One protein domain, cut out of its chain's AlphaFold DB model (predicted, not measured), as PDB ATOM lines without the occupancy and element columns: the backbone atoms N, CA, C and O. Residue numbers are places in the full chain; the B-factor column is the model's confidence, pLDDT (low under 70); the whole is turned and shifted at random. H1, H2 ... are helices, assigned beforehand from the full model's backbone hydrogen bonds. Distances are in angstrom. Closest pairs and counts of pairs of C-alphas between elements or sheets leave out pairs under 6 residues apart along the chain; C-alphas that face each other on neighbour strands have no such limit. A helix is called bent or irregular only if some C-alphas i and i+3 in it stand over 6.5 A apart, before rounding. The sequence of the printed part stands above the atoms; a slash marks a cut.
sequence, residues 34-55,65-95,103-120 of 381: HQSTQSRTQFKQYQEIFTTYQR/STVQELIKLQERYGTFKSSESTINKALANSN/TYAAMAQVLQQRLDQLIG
ATOM      1  N   HIS A  34     -49.135 -15.893 -18.906       83.38
ATOM      2  CA  HIS A  34     -48.284 -16.906 -19.519       83.38
ATOM      3  C   HIS A  34     -47.224 -16.270 -20.427       83.38
ATOM      4  O   HIS A  34     -46.034 -16.539 -20.258       83.38
ATOM      5  N   GLN A  35     -47.627 -15.334 -21.294       83.56
ATOM      6  CA  GLN A  35     -46.715 -14.560 -22.145       83.56
ATOM      7  C   GLN A  35     -45.698 -13.766 -21.317       83.56
ATOM      8  O   GLN A  35     -44.508 -13.750 -21.637       83.56
ATOM      9  N   SER A  36     -46.128 -13.152 -20.210       85.44
ATOM     10  CA  SER A  36     -45.230 -12.402 -19.323       85.44
ATOM     11  C   SER A  36     -44.198 -13.304 -18.634       85.44
ATOM     12  O   SER A  36     -43.024 -12.944 -18.543       85.44
ATOM     13  N   THR A  37     -44.605 -14.503 -18.207       88.69
ATOM     14  CA  THR A  37     -43.719 -15.482 -17.565       88.69
ATOM     15  C   THR A  37     -42.702 -16.018 -18.562       88.69
ATOM     16  O   THR A  37     -41.507 -16.029 -18.272       88.69
ATOM     17  N   GLN A  38     -43.150 -16.384 -19.765       89.25
ATOM     18  CA  GLN A  38     -42.268 -16.835 -20.836       89.25
ATOM     19  C   GLN A  38     -41.248 -15.751 -21.215       89.25
ATOM     20  O   GLN A  38     -40.055 -16.038 -21.289       89.25
ATOM     21  N   SER A  39     -41.695 -14.498 -21.351       90.06
ATOM     22  CA  SER A  39     -40.821 -13.354 -21.645       90.06
ATOM     23  C   SER A  39     -39.750 -13.152 -20.573       90.06
ATOM     24  O   SER A  39     -38.578 -12.953 -20.893       90.06
ATOM     25  N   ARG A  40     -40.125 -13.249 -19.289       92.75
ATOM     26  CA  ARG A  40     -39.187 -13.143 -18.158       92.75
ATOM     27  C   ARG A  40     -38.165 -14.274 -18.156       92.75
ATOM     28  O   ARG A  40     -36.986 -14.014 -17.934       92.75
ATOM     29  N   THR A  41     -38.592 -15.506 -18.424       94.81
ATOM     30  CA  THR A  41     -37.691 -16.665 -18.504       94.81
ATOM     31  C   THR A  41     -36.687 -16.507 -19.641       94.81
ATOM     32  O   THR A  41     -35.490 -16.664 -19.418       94.81
ATOM     33  N   GLN A  42     -37.145 -16.131 -20.835       93.81
ATOM     34  CA  GLN A  42     -36.277 -15.920 -22.000       93.81
ATOM     35  C   GLN A  42     -35.282 -14.781 -21.765       93.81
ATOM     36  O   GLN A  42     -34.094 -14.924 -22.046       93.81
ATOM     37  N   PHE A  43     -35.739 -13.675 -21.173       95.06
ATOM     38  CA  PHE A  43     -34.861 -12.568 -20.812       95.06
ATOM     39  C   PHE A  43     -33.831 -12.965 -19.742       95.06
ATOM     40  O   PHE A  43     -32.660 -12.614 -19.859       95.06
ATOM     41  N   LYS A  44     -34.214 -13.762 -18.737       95.75
ATOM     42  CA  LYS A  44     -33.268 -14.296 -17.746       95.75
ATOM     43  C   LYS A  44     -32.196 -15.169 -18.402       95.75
ATOM     44  O   LYS A  44     -31.018 -15.022 -18.095       95.75
ATOM     45  N   GLN A  45     -32.579 -16.045 -19.327       95.94
ATOM     46  CA  GLN A  45     -31.616 -16.883 -20.044       95.94
ATOM     47  C   GLN A  45     -30.686 -16.053 -20.943       95.94
ATOM     48  O   GLN A  45     -29.499 -16.358 -21.034       95.94
ATOM     49  N   TYR A  46     -31.187 -14.977 -21.559       96.56
ATOM     50  CA  TYR A  46     -30.352 -13.993 -22.252       96.56
ATOM     51  C   TYR A  46     -29.312 -13.368 -21.302       96.56
ATOM     52  O   TYR A  46     -28.123 -13.353 -21.619       96.56
ATOM     53  N   GLN A  47     -29.733 -12.925 -20.112       96.94
ATOM     54  CA  GLN A  47     -28.845 -12.341 -19.094       96.94
ATOM     55  C   GLN A  47     -27.765 -13.326 -18.619       96.94
ATOM     56  O   GLN A  47     -26.611 -12.946 -18.410       96.94
ATOM     57  N   GLU A  48     -28.116 -14.606 -18.476       96.81
ATOM     58  CA  GLU A  48     -27.158 -15.672 -18.163       96.81
ATOM     59  C   GLU A  48     -26.114 -15.840 -19.274       96.81
ATOM     60  O   GLU A  48     -24.923 -15.972 -18.980       96.81
ATOM     61  N   ILE A  49     -26.535 -15.801 -20.542       96.69
ATOM     62  CA  ILE A  49     -25.626 -15.879 -21.693       96.69
ATOM     63  C   ILE A  49     -24.668 -14.689 -21.702       96.69
ATOM     64  O   ILE A  49     -23.461 -14.887 -21.817       96.69
ATOM     65  N   PHE A  50     -25.177 -13.469 -21.526       96.69
ATOM     66  CA  PHE A  50     -24.338 -12.273 -21.484       96.69
ATOM     67  C   PHE A  50     -23.354 -12.300 -20.304       96.69
ATOM     68  O   PHE A  50     -22.166 -12.039 -20.479       96.69
ATOM     69  N   THR A  51     -23.805 -12.719 -19.120       96.31
ATOM     70  CA  THR A  51     -22.929 -12.885 -17.948       96.31
ATOM     71  C   THR A  51     -21.845 -13.938 -18.189       96.31
ATOM     72  O   THR A  51     -20.714 -13.770 -17.741       96.31
ATOM     73  N   THR A  52     -22.171 -15.022 -18.897       96.06
ATOM     74  CA  THR A  52     -21.195 -16.056 -19.272       96.06
ATOM     75  C   THR A  52     -20.177 -15.493 -20.260       96.06
ATOM     76  O   THR A  52     -18.981 -15.629 -20.028       96.06
ATOM     77  N   TYR A  53     -20.635 -14.780 -21.293       96.19
ATOM     78  CA  TYR A  53     -19.778 -14.090 -22.260       96.19
ATOM     79  C   TYR A  53     -18.774 -13.148 -21.579       96.19
ATOM     80  O   TYR A  53     -17.583 -13.215 -21.869       96.19
ATOM     81  N   GLN A  54     -19.223 -12.330 -20.622       95.19
ATOM     82  CA  GLN A  54     -18.357 -11.393 -19.891       95.19
ATOM     83  C   GLN A  54     -17.265 -12.075 -19.051       95.19
ATOM     84  O   GLN A  54     -16.286 -11.427 -18.689       95.19
ATOM     85  N   ARG A  55     -17.431 -13.357 -18.709       94.25
ATOM     86  CA  ARG A  55     -16.468 -14.132 -17.911       94.25
ATOM     87  C   ARG A  55     -15.468 -14.908 -18.761       94.25
ATOM     88  O   ARG A  55     -14.517 -15.447 -18.199       94.25
ATOM     89  N   SER A  65     -10.191 -23.905 -25.579       89.94
ATOM     90  CA  SER A  65     -11.298 -24.126 -24.631       89.94
ATOM     91  C   SER A  65     -12.289 -22.960 -24.635       89.94
ATOM     92  O   SER A  65     -13.498 -23.185 -24.664       89.94
ATOM     93  N   THR A  66     -11.786 -21.723 -24.701       93.19
ATOM     94  CA  THR A  66     -12.617 -20.515 -24.802       93.19
ATOM     95  C   THR A  66     -13.405 -20.476 -26.115       93.19
ATOM     96  O   THR A  66     -14.582 -20.123 -26.108       93.19
ATOM     97  N   VAL A  67     -12.808 -20.892 -27.236       94.19
ATOM     98  CA  VAL A  67     -13.495 -21.037 -28.529       94.19
ATOM     99  C   VAL A  67     -14.623 -22.062 -28.419       94.19
ATOM    100  O   VAL A  67     -15.739 -21.774 -28.843       94.19
ATOM    101  N   GLN A  68     -14.382 -23.222 -27.799       93.38
ATOM    102  CA  GLN A  68     -15.423 -24.239 -27.611       93.38
ATOM    103  C   GLN A  68     -16.565 -23.760 -26.703       93.38
ATOM    104  O   GLN A  68     -17.733 -24.017 -26.997       93.38
ATOM    105  N   GLU A  69     -16.264 -23.051 -25.613       94.38
ATOM    106  CA  GLU A  69     -17.298 -22.443 -24.767       94.38
ATOM    107  C   GLU A  69     -18.107 -21.391 -25.524       94.38
ATOM    108  O   GLU A  69     -19.332 -21.363 -25.405       94.38
ATOM    109  N   LEU A  70     -17.453 -20.566 -26.342       95.62
ATOM    110  CA  LEU A  70     -18.127 -19.539 -27.125       95.62
ATOM    111  C   LEU A  70     -19.008 -20.128 -28.234       95.62
ATOM    112  O   LEU A  70     -20.111 -19.629 -28.444       95.62
ATOM    113  N   ILE A  71     -18.581 -21.217 -28.883       95.06
ATOM    114  CA  ILE A  71     -19.409 -21.968 -29.844       95.06
ATOM    115  C   ILE A  71     -20.669 -22.494 -29.152       95.06
ATOM    116  O   ILE A  71     -21.777 -22.215 -29.606       95.06
ATOM    117  N   LYS A  72     -20.531 -23.163 -27.998       95.81
ATOM    118  CA  LYS A  72     -21.684 -23.643 -27.209       95.81
ATOM    119  C   LYS A  72     -22.610 -22.500 -26.798       95.81
ATOM    120  O   LYS A  72     -23.834 -22.646 -26.789       95.81
ATOM    121  N   LEU A  73     -22.033 -21.354 -26.444       96.69
ATOM    122  CA  LEU A  73     -22.785 -20.164 -26.077       96.69
ATOM    123  C   LEU A  73     -23.576 -19.612 -27.273       96.69
ATOM    124  O   LEU A  73     -24.746 -19.270 -27.112       96.69
ATOM    125  N   GLN A  74     -22.971 -19.580 -28.463       97.19
ATOM    126  CA  GLN A  74     -23.608 -19.168 -29.715       97.19
ATOM    127  C   GLN A  74     -24.725 -20.132 -30.134       97.19
ATOM    128  O   GLN A  74     -25.807 -19.678 -30.504       97.19
ATOM    129  N   GLU A  75     -24.519 -21.445 -30.012       96.31
ATOM    130  CA  GLU A  75     -25.548 -22.463 -30.259       96.31
ATOM    131  C   GLU A  75     -26.742 -22.287 -29.315       96.31
ATOM    132  O   GLU A  75     -27.886 -22.178 -29.766       96.31
ATOM    133  N   ARG A  76     -26.486 -22.161 -28.001       96.31
ATOM    134  CA  ARG A  76     -27.527 -21.885 -26.998       96.31
ATOM    135  C   ARG A  76     -28.264 -20.584 -27.322       96.31
ATOM    136  O   ARG A  76     -29.491 -20.553 -27.251       96.31
ATOM    137  N   TYR A  77     -27.545 -19.536 -27.714       97.00
ATOM    138  CA  TYR A  77     -28.122 -18.249 -28.104       97.00
ATOM    139  C   TYR A  77     -28.995 -18.339 -29.368       97.00
ATOM    140  O   TYR A  77     -30.046 -17.696 -29.460       97.00
ATOM    141  N   GLY A  78     -28.604 -19.175 -30.331       95.81
ATOM    142  CA  GLY A  78     -29.358 -19.437 -31.557       95.81
ATOM    143  C   GLY A  78     -30.753 -20.010 -31.295       95.81
ATOM    144  O   GLY A  78     -31.698 -19.680 -32.014       95.81
ATOM    145  N   THR A  79     -30.932 -20.774 -30.211       96.00
ATOM    146  CA  THR A  79     -32.245 -21.333 -29.827       96.00
ATOM    147  C   THR A  79     -33.300 -20.263 -29.521       96.00
ATOM    148  O   THR A  79     -34.499 -20.528 -29.596       96.00
ATOM    149  N   PHE A  80     -32.878 -19.026 -29.242       94.44
ATOM    150  CA  PHE A  80     -33.773 -17.908 -28.953       94.44
ATOM    151  C   PHE A  80     -34.290 -17.184 -30.195       94.44
ATOM    152  O   PHE A  80     -35.083 -16.253 -30.052       94.44
ATOM    153  N   LYS A  81     -33.903 -17.593 -31.411       95.75
ATOM    154  CA  LYS A  81     -34.315 -16.913 -32.648       95.75
ATOM    155  C   LYS A  81     -35.838 -16.797 -32.789       95.75
ATOM    156  O   LYS A  81     -36.338 -15.758 -33.207       95.75
ATOM    157  N   SER A  82     -36.589 -17.815 -32.364       94.31
ATOM    158  CA  SER A  82     -38.063 -17.801 -32.345       94.31
ATOM    159  C   SER A  82     -38.667 -16.777 -31.372       94.31
ATOM    160  O   SER A  82     -39.845 -16.447 -31.462       94.31
ATOM    161  N   SER A  83     -37.861 -16.275 -30.437       95.50
ATOM    162  CA  SER A  83     -38.248 -15.384 -29.339       95.50
ATOM    163  C   SER A  83     -37.611 -13.996 -29.449       95.50
ATOM    164  O   SER A  83     -37.645 -13.215 -28.499       95.50
ATOM    165  N   GLU A  84     -37.046 -13.671 -30.613       96.44
ATOM    166  CA  GLU A  84     -36.330 -12.421 -30.873       96.44
ATOM    167  C   GLU A  84     -37.157 -11.174 -30.523       96.44
ATOM    168  O   GLU A  84     -36.669 -10.292 -29.820       96.44
ATOM    169  N   SER A  85     -38.425 -11.106 -30.952       96.62
ATOM    170  CA  SER A  85     -39.306  -9.960 -30.666       96.62
ATOM    171  C   SER A  85     -39.523  -9.759 -29.161       96.62
ATOM    172  O   SER A  85     -39.417  -8.643 -28.648       96.62
ATOM    173  N   THR A  86     -39.747 -10.854 -28.431       95.00
ATOM    174  CA  THR A  86     -39.916 -10.848 -26.975       95.00
ATOM    175  C   THR A  86     -38.657 -10.360 -26.264       95.00
ATOM    176  O   THR A  86     -38.739  -9.507 -25.378       95.00
ATOM    177  N   ILE A  87     -37.489 -10.849 -26.685       96.12
ATOM    178  CA  ILE A  87     -36.191 -10.441 -26.138       96.12
ATOM    179  C   ILE A  87     -35.928  -8.964 -26.427       96.12
ATOM    180  O   ILE A  87     -35.605  -8.222 -25.505       96.12
ATOM    181  N   ASN A  88     -36.140  -8.505 -27.661       97.31
ATOM    182  CA  ASN A  88     -35.959  -7.100 -28.038       97.31
ATOM    183  C   ASN A  88     -36.877  -6.172 -27.229       97.31
ATOM    184  O   ASN A  88     -36.432  -5.131 -26.746       97.31
ATOM    185  N   LYS A  89     -38.140  -6.563 -27.009       96.62
ATOM    186  CA  LYS A  89     -39.063  -5.807 -26.151       96.62
ATOM    187  C   LYS A  89     -38.586  -5.773 -24.699       96.62
ATOM    188  O   LYS A  89     -38.692  -4.731 -24.057       96.62
ATOM    189  N   ALA A  90     -38.082  -6.883 -24.169       96.06
ATOM    190  CA  ALA A  90     -37.544  -6.926 -22.812       96.06
ATOM    191  C   ALA A  90     -36.286  -6.051 -22.673       96.06
ATOM    192  O   ALA A  90     -36.197  -5.277 -21.723       96.06
ATOM    193  N   LEU A  91     -35.372  -6.099 -23.646       96.38
ATOM    194  CA  LEU A  91     -34.161  -5.272 -23.698       96.38
ATOM    195  C   LEU A  91     -34.485  -3.774 -23.755       96.38
ATOM    196  O   LEU A  91     -33.885  -2.996 -23.021       96.38
ATOM    197  N   ALA A  92     -35.469  -3.372 -24.564       96.88
ATOM    198  CA  ALA A  92     -35.879  -1.972 -24.687       96.88
ATOM    199  C   ALA A  92     -36.479  -1.388 -23.394       96.88
ATOM    200  O   ALA A  92     -36.391  -0.185 -23.170       96.88
ATOM    201  N   ASN A  93     -37.081  -2.234 -22.553       95.75
ATOM    202  CA  ASN A  93     -37.767  -1.820 -21.326       95.75
ATOM    203  C   ASN A  93     -36.953  -2.075 -20.045       95.75
ATOM    204  O   ASN A  93     -37.467  -1.856 -18.949       95.75
ATOM    205  N   SER A  94     -35.718  -2.571 -20.158       95.38
ATOM    206  CA  SER A  94     -34.873  -2.923 -19.011       95.38
ATOM    207  C   SER A  94     -33.734  -1.922 -18.814       95.38
ATOM    208  O   SER A  94     -33.201  -1.371 -19.776       95.38
ATOM    209  N   ASN A  95     -33.308  -1.737 -17.563       95.56
ATOM    210  CA  ASN A  95     -32.065  -1.031 -17.240       95.56
ATOM    211  C   ASN A  95     -30.885  -1.985 -17.462       95.56
ATOM    212  O   ASN A  95     -30.575  -2.803 -16.597       95.56
ATOM    213  N   THR A 103     -30.179  -5.325 -28.559       97.44
ATOM    214  CA  THR A 103     -30.983  -6.149 -29.466       97.44
ATOM    215  C   THR A 103     -30.418  -7.559 -29.559       97.44
ATOM    216  O   THR A 103     -29.228  -7.791 -29.325       97.44
ATOM    217  N   TYR A 104     -31.272  -8.494 -29.971       96.44
ATOM    218  CA  TYR A 104     -30.885  -9.865 -30.271       96.44
ATOM    219  C   TYR A 104     -29.766  -9.919 -31.329       96.44
ATOM    220  O   TYR A 104     -28.735 -10.566 -31.154       96.44
ATOM    221  N   ALA A 105     -29.932  -9.161 -32.416       97.69
ATOM    222  CA  ALA A 105     -28.949  -9.091 -33.492       97.69
ATOM    223  C   ALA A 105     -27.590  -8.541 -33.020       97.69
ATOM    224  O   ALA A 105     -26.553  -9.081 -33.401       97.69
ATOM    225  N   ALA A 106     -27.581  -7.519 -32.159       97.69
ATOM    226  CA  ALA A 106     -26.343  -6.948 -31.635       97.69
ATOM    227  C   ALA A 106     -25.575  -7.948 -30.753       97.69
ATOM    228  O   ALA A 106     -24.357  -8.041 -30.858       97.69
ATOM    229  N   MET A 107     -26.261  -8.750 -29.932       97.31
ATOM    230  CA  MET A 107     -25.588  -9.791 -29.146       97.31
ATOM    231  C   MET A 107     -25.058 -10.927 -30.030       97.31
ATOM    232  O   MET A 107     -23.937 -11.382 -29.816       97.31
ATOM    233  N   ALA A 108     -25.803 -11.340 -31.064       97.25
ATOM    234  CA  ALA A 108     -25.290 -12.294 -32.051       97.25
ATOM    235  C   ALA A 108     -23.996 -11.784 -32.712       97.25
ATOM    236  O   ALA A 108     -23.036 -12.542 -32.852       97.25
ATOM    237  N   GLN A 109     -23.949 -10.496 -33.070       97.19
ATOM    238  CA  GLN A 109     -22.756  -9.859 -33.630       97.19
ATOM    239  C   GLN A 109     -21.594  -9.832 -32.636       97.19
ATOM    240  O   GLN A 109     -20.481 -10.166 -33.023       97.19
ATOM    241  N   VAL A 110     -21.834  -9.495 -31.367       96.75
ATOM    242  CA  VAL A 110     -20.794  -9.490 -30.323       96.75
ATOM    243  C   VAL A 110     -20.203 -10.888 -30.109       96.75
ATOM    244  O   VAL A 110     -18.981 -11.032 -30.034       96.75
ATOM    245  N   LEU A 111     -21.044 -11.927 -30.060       96.69
ATOM    246  CA  LEU A 111     -20.588 -13.318 -29.967       96.69
ATOM    247  C   LEU A 111     -19.757 -13.715 -31.194       96.69
ATOM    248  O   LEU A 111     -18.666 -14.262 -31.035       96.69
ATOM    249  N   GLN A 112     -20.230 -13.391 -32.400       96.25
ATOM    250  CA  GLN A 112     -19.527 -13.719 -33.641       96.25
ATOM    251  C   GLN A 112     -18.195 -12.973 -33.764       96.25
ATOM    252  O   GLN A 112     -17.182 -13.600 -34.041       96.25
ATOM    253  N   GLN A 113     -18.164 -11.664 -33.505       95.50
ATOM    254  CA  GLN A 113     -16.937 -10.860 -33.536       95.50
ATOM    255  C   GLN A 113     -15.909 -11.374 -32.534       95.50
ATOM    256  O   GLN A 113     -14.713 -11.402 -32.823       95.50
ATOM    257  N   ARG A 114     -16.365 -11.806 -31.356       94.69
ATOM    258  CA  ARG A 114     -15.478 -12.403 -30.368       94.69
ATOM    259  C   ARG A 114     -14.927 -13.742 -30.837       94.69
ATOM    260  O   ARG A 114     -13.740 -13.997 -30.651       94.69
ATOM    261  N   LEU A 115     -15.765 -14.580 -31.440       94.62
ATOM    262  CA  LEU A 115     -15.330 -15.852 -32.000       94.62
ATOM    263  C   LEU A 115     -14.301 -15.611 -33.097       94.62
ATOM    264  O   LEU A 115     -13.211 -16.164 -33.016       94.62
ATOM    265  N   ASP A 116     -14.610 -14.716 -34.034       95.44
ATOM    266  CA  ASP A 116     -13.733 -14.275 -35.116       95.44
ATOM    267  C   ASP A 116     -12.387 -13.776 -34.574       95.44
ATOM    268  O   ASP A 116     -11.341 -14.185 -35.068       95.44
ATOM    269  N   GLN A 117     -12.384 -12.976 -33.506       93.69
ATOM    270  CA  GLN A 117     -11.158 -12.522 -32.849       93.69
ATOM    271  C   GLN A 117     -10.336 -13.684 -32.267       93.69
ATOM    272  O   GLN A 117      -9.119 -13.716 -32.446       93.69
ATOM    273  N   LEU A 118     -10.976 -14.625 -31.565       93.06
ATOM    274  CA  LEU A 118     -10.299 -15.762 -30.925       93.06
ATOM    275  C   LEU A 118      -9.717 -16.749 -31.938       93.06
ATOM    276  O   LEU A 118      -8.665 -17.333 -31.690       93.06
ATOM    277  N   ILE A 119     -10.384 -16.919 -33.079       94.31
ATOM    278  CA  ILE A 119      -9.913 -17.759 -34.184       94.31
ATOM    279  C   ILE A 119      -9.094 -16.966 -35.207       94.31
ATOM    280  O   ILE A 119      -8.894 -17.456 -36.309       94.31
ATOM    281  N   GLY A 120      -8.689 -15.729 -34.909       95.19
ATOM    282  CA  GLY A 120      -7.893 -14.906 -35.821       95.19
ATOM    283  C   GLY A 120      -8.507 -14.738 -37.218       95.19
ATOM    284  O   GLY A 120      -7.775 -14.724 -38.203       95.19
TER     285      GLY A 120
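AT A GLANCE: This is residues 34 to 55, 65 to 95 and 103 to 120 of the 381 residues of an uncharacterized protein of bacterium (UniProt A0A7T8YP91). What shape do these atoms make? Two long helical stretches, H1 and H2a, and the shorter H3 make an up-and-down bundle in which each runs against the one before it, with H2a touching both of the others. After H2a the bent helix H2 turns off sharply, and its short second arm H2b crosses H1 at a steep tilt, with Asn 88 of H2b close to Tyr 104, where H3 begins. What is it made of, and how large is it? The printed part has 71 residues with three named helices, H1, H2 and H3 in that order, and no named strand; its class is all helix. It is compact, with a radius of gyration of the C-alphas of 12.6 A, and its outline is elongated, spanning 42 by 22 by 18 A.

HOW THE PARTS SIT: How do the first two helices meet? H1, residues 34 to 55, is followed by H2, residues 65 to 92, which by its hydrogen bonds was assigned as one helix but is bent, with C-alphas 82 and 85 8.1 A apart; its arms are H2a, residues 65 to 82, and H2b, residues 85 to 92. H1 and H2a touch at a shallow tilt of 19 degrees, opposite ways, their closest C-alphas being those of Ile 49 and Leu 73, 6.8 A apart. With residues 39 to 46 alone H1 touches H2b, at a steep tilt of 64 degrees, closest at the C-alphas of Phe 43 and Ile 87, 5.9 A apart. Where is the last helix? H3, residues 104 to 118, touches H2a at a shallow tilt of 18 degrees, opposite ways, closest at the C-alphas of Val 67 and Leu 115, 6.5 A apart. H3 is close to but not clearly touching H1, with the closest C-alphas, Tyr 53 and Leu 111, 7.8 A apart, and likewise H2b, with Asn 88 and Tyr 104 6.2 A apart. Are the backbones well formed? Each O i to N i+4 pair is within hydrogen-bond range in H1, H2b and H3, and 11 of 14 are in H2a.

IN THESE COORDINATES: Where does H1 run? It begins at C-alpha 34, (-48.284, -16.906, -19.519), and is 32.0 A long. Where does H2 bend? H2a is 28.6 A long and irregular, with C-alphas 79 and 82 7.3 A apart; H2b begins at C-alpha 85, (-39.306, -9.960, -30.666). Where does H3 end? It is 21.4 A long and ends at C-alpha 118, (-10.299, -15.762, -30.925).

THE WHOLE: Is the printed part cut? Residues 56 to 64 are not printed, with C-alphas 55 and 65 13.1 A apart, nor are residues 96 to 102, with C-alphas 95 and 103 13.3 A apart. How far does it reach, and how sure is the model? The two C-alphas farthest apart, those of His 34 and Gly 120, are 43.6 A apart. The mean pLDDT of the printed part is 94.9, and no printed residue is under 70.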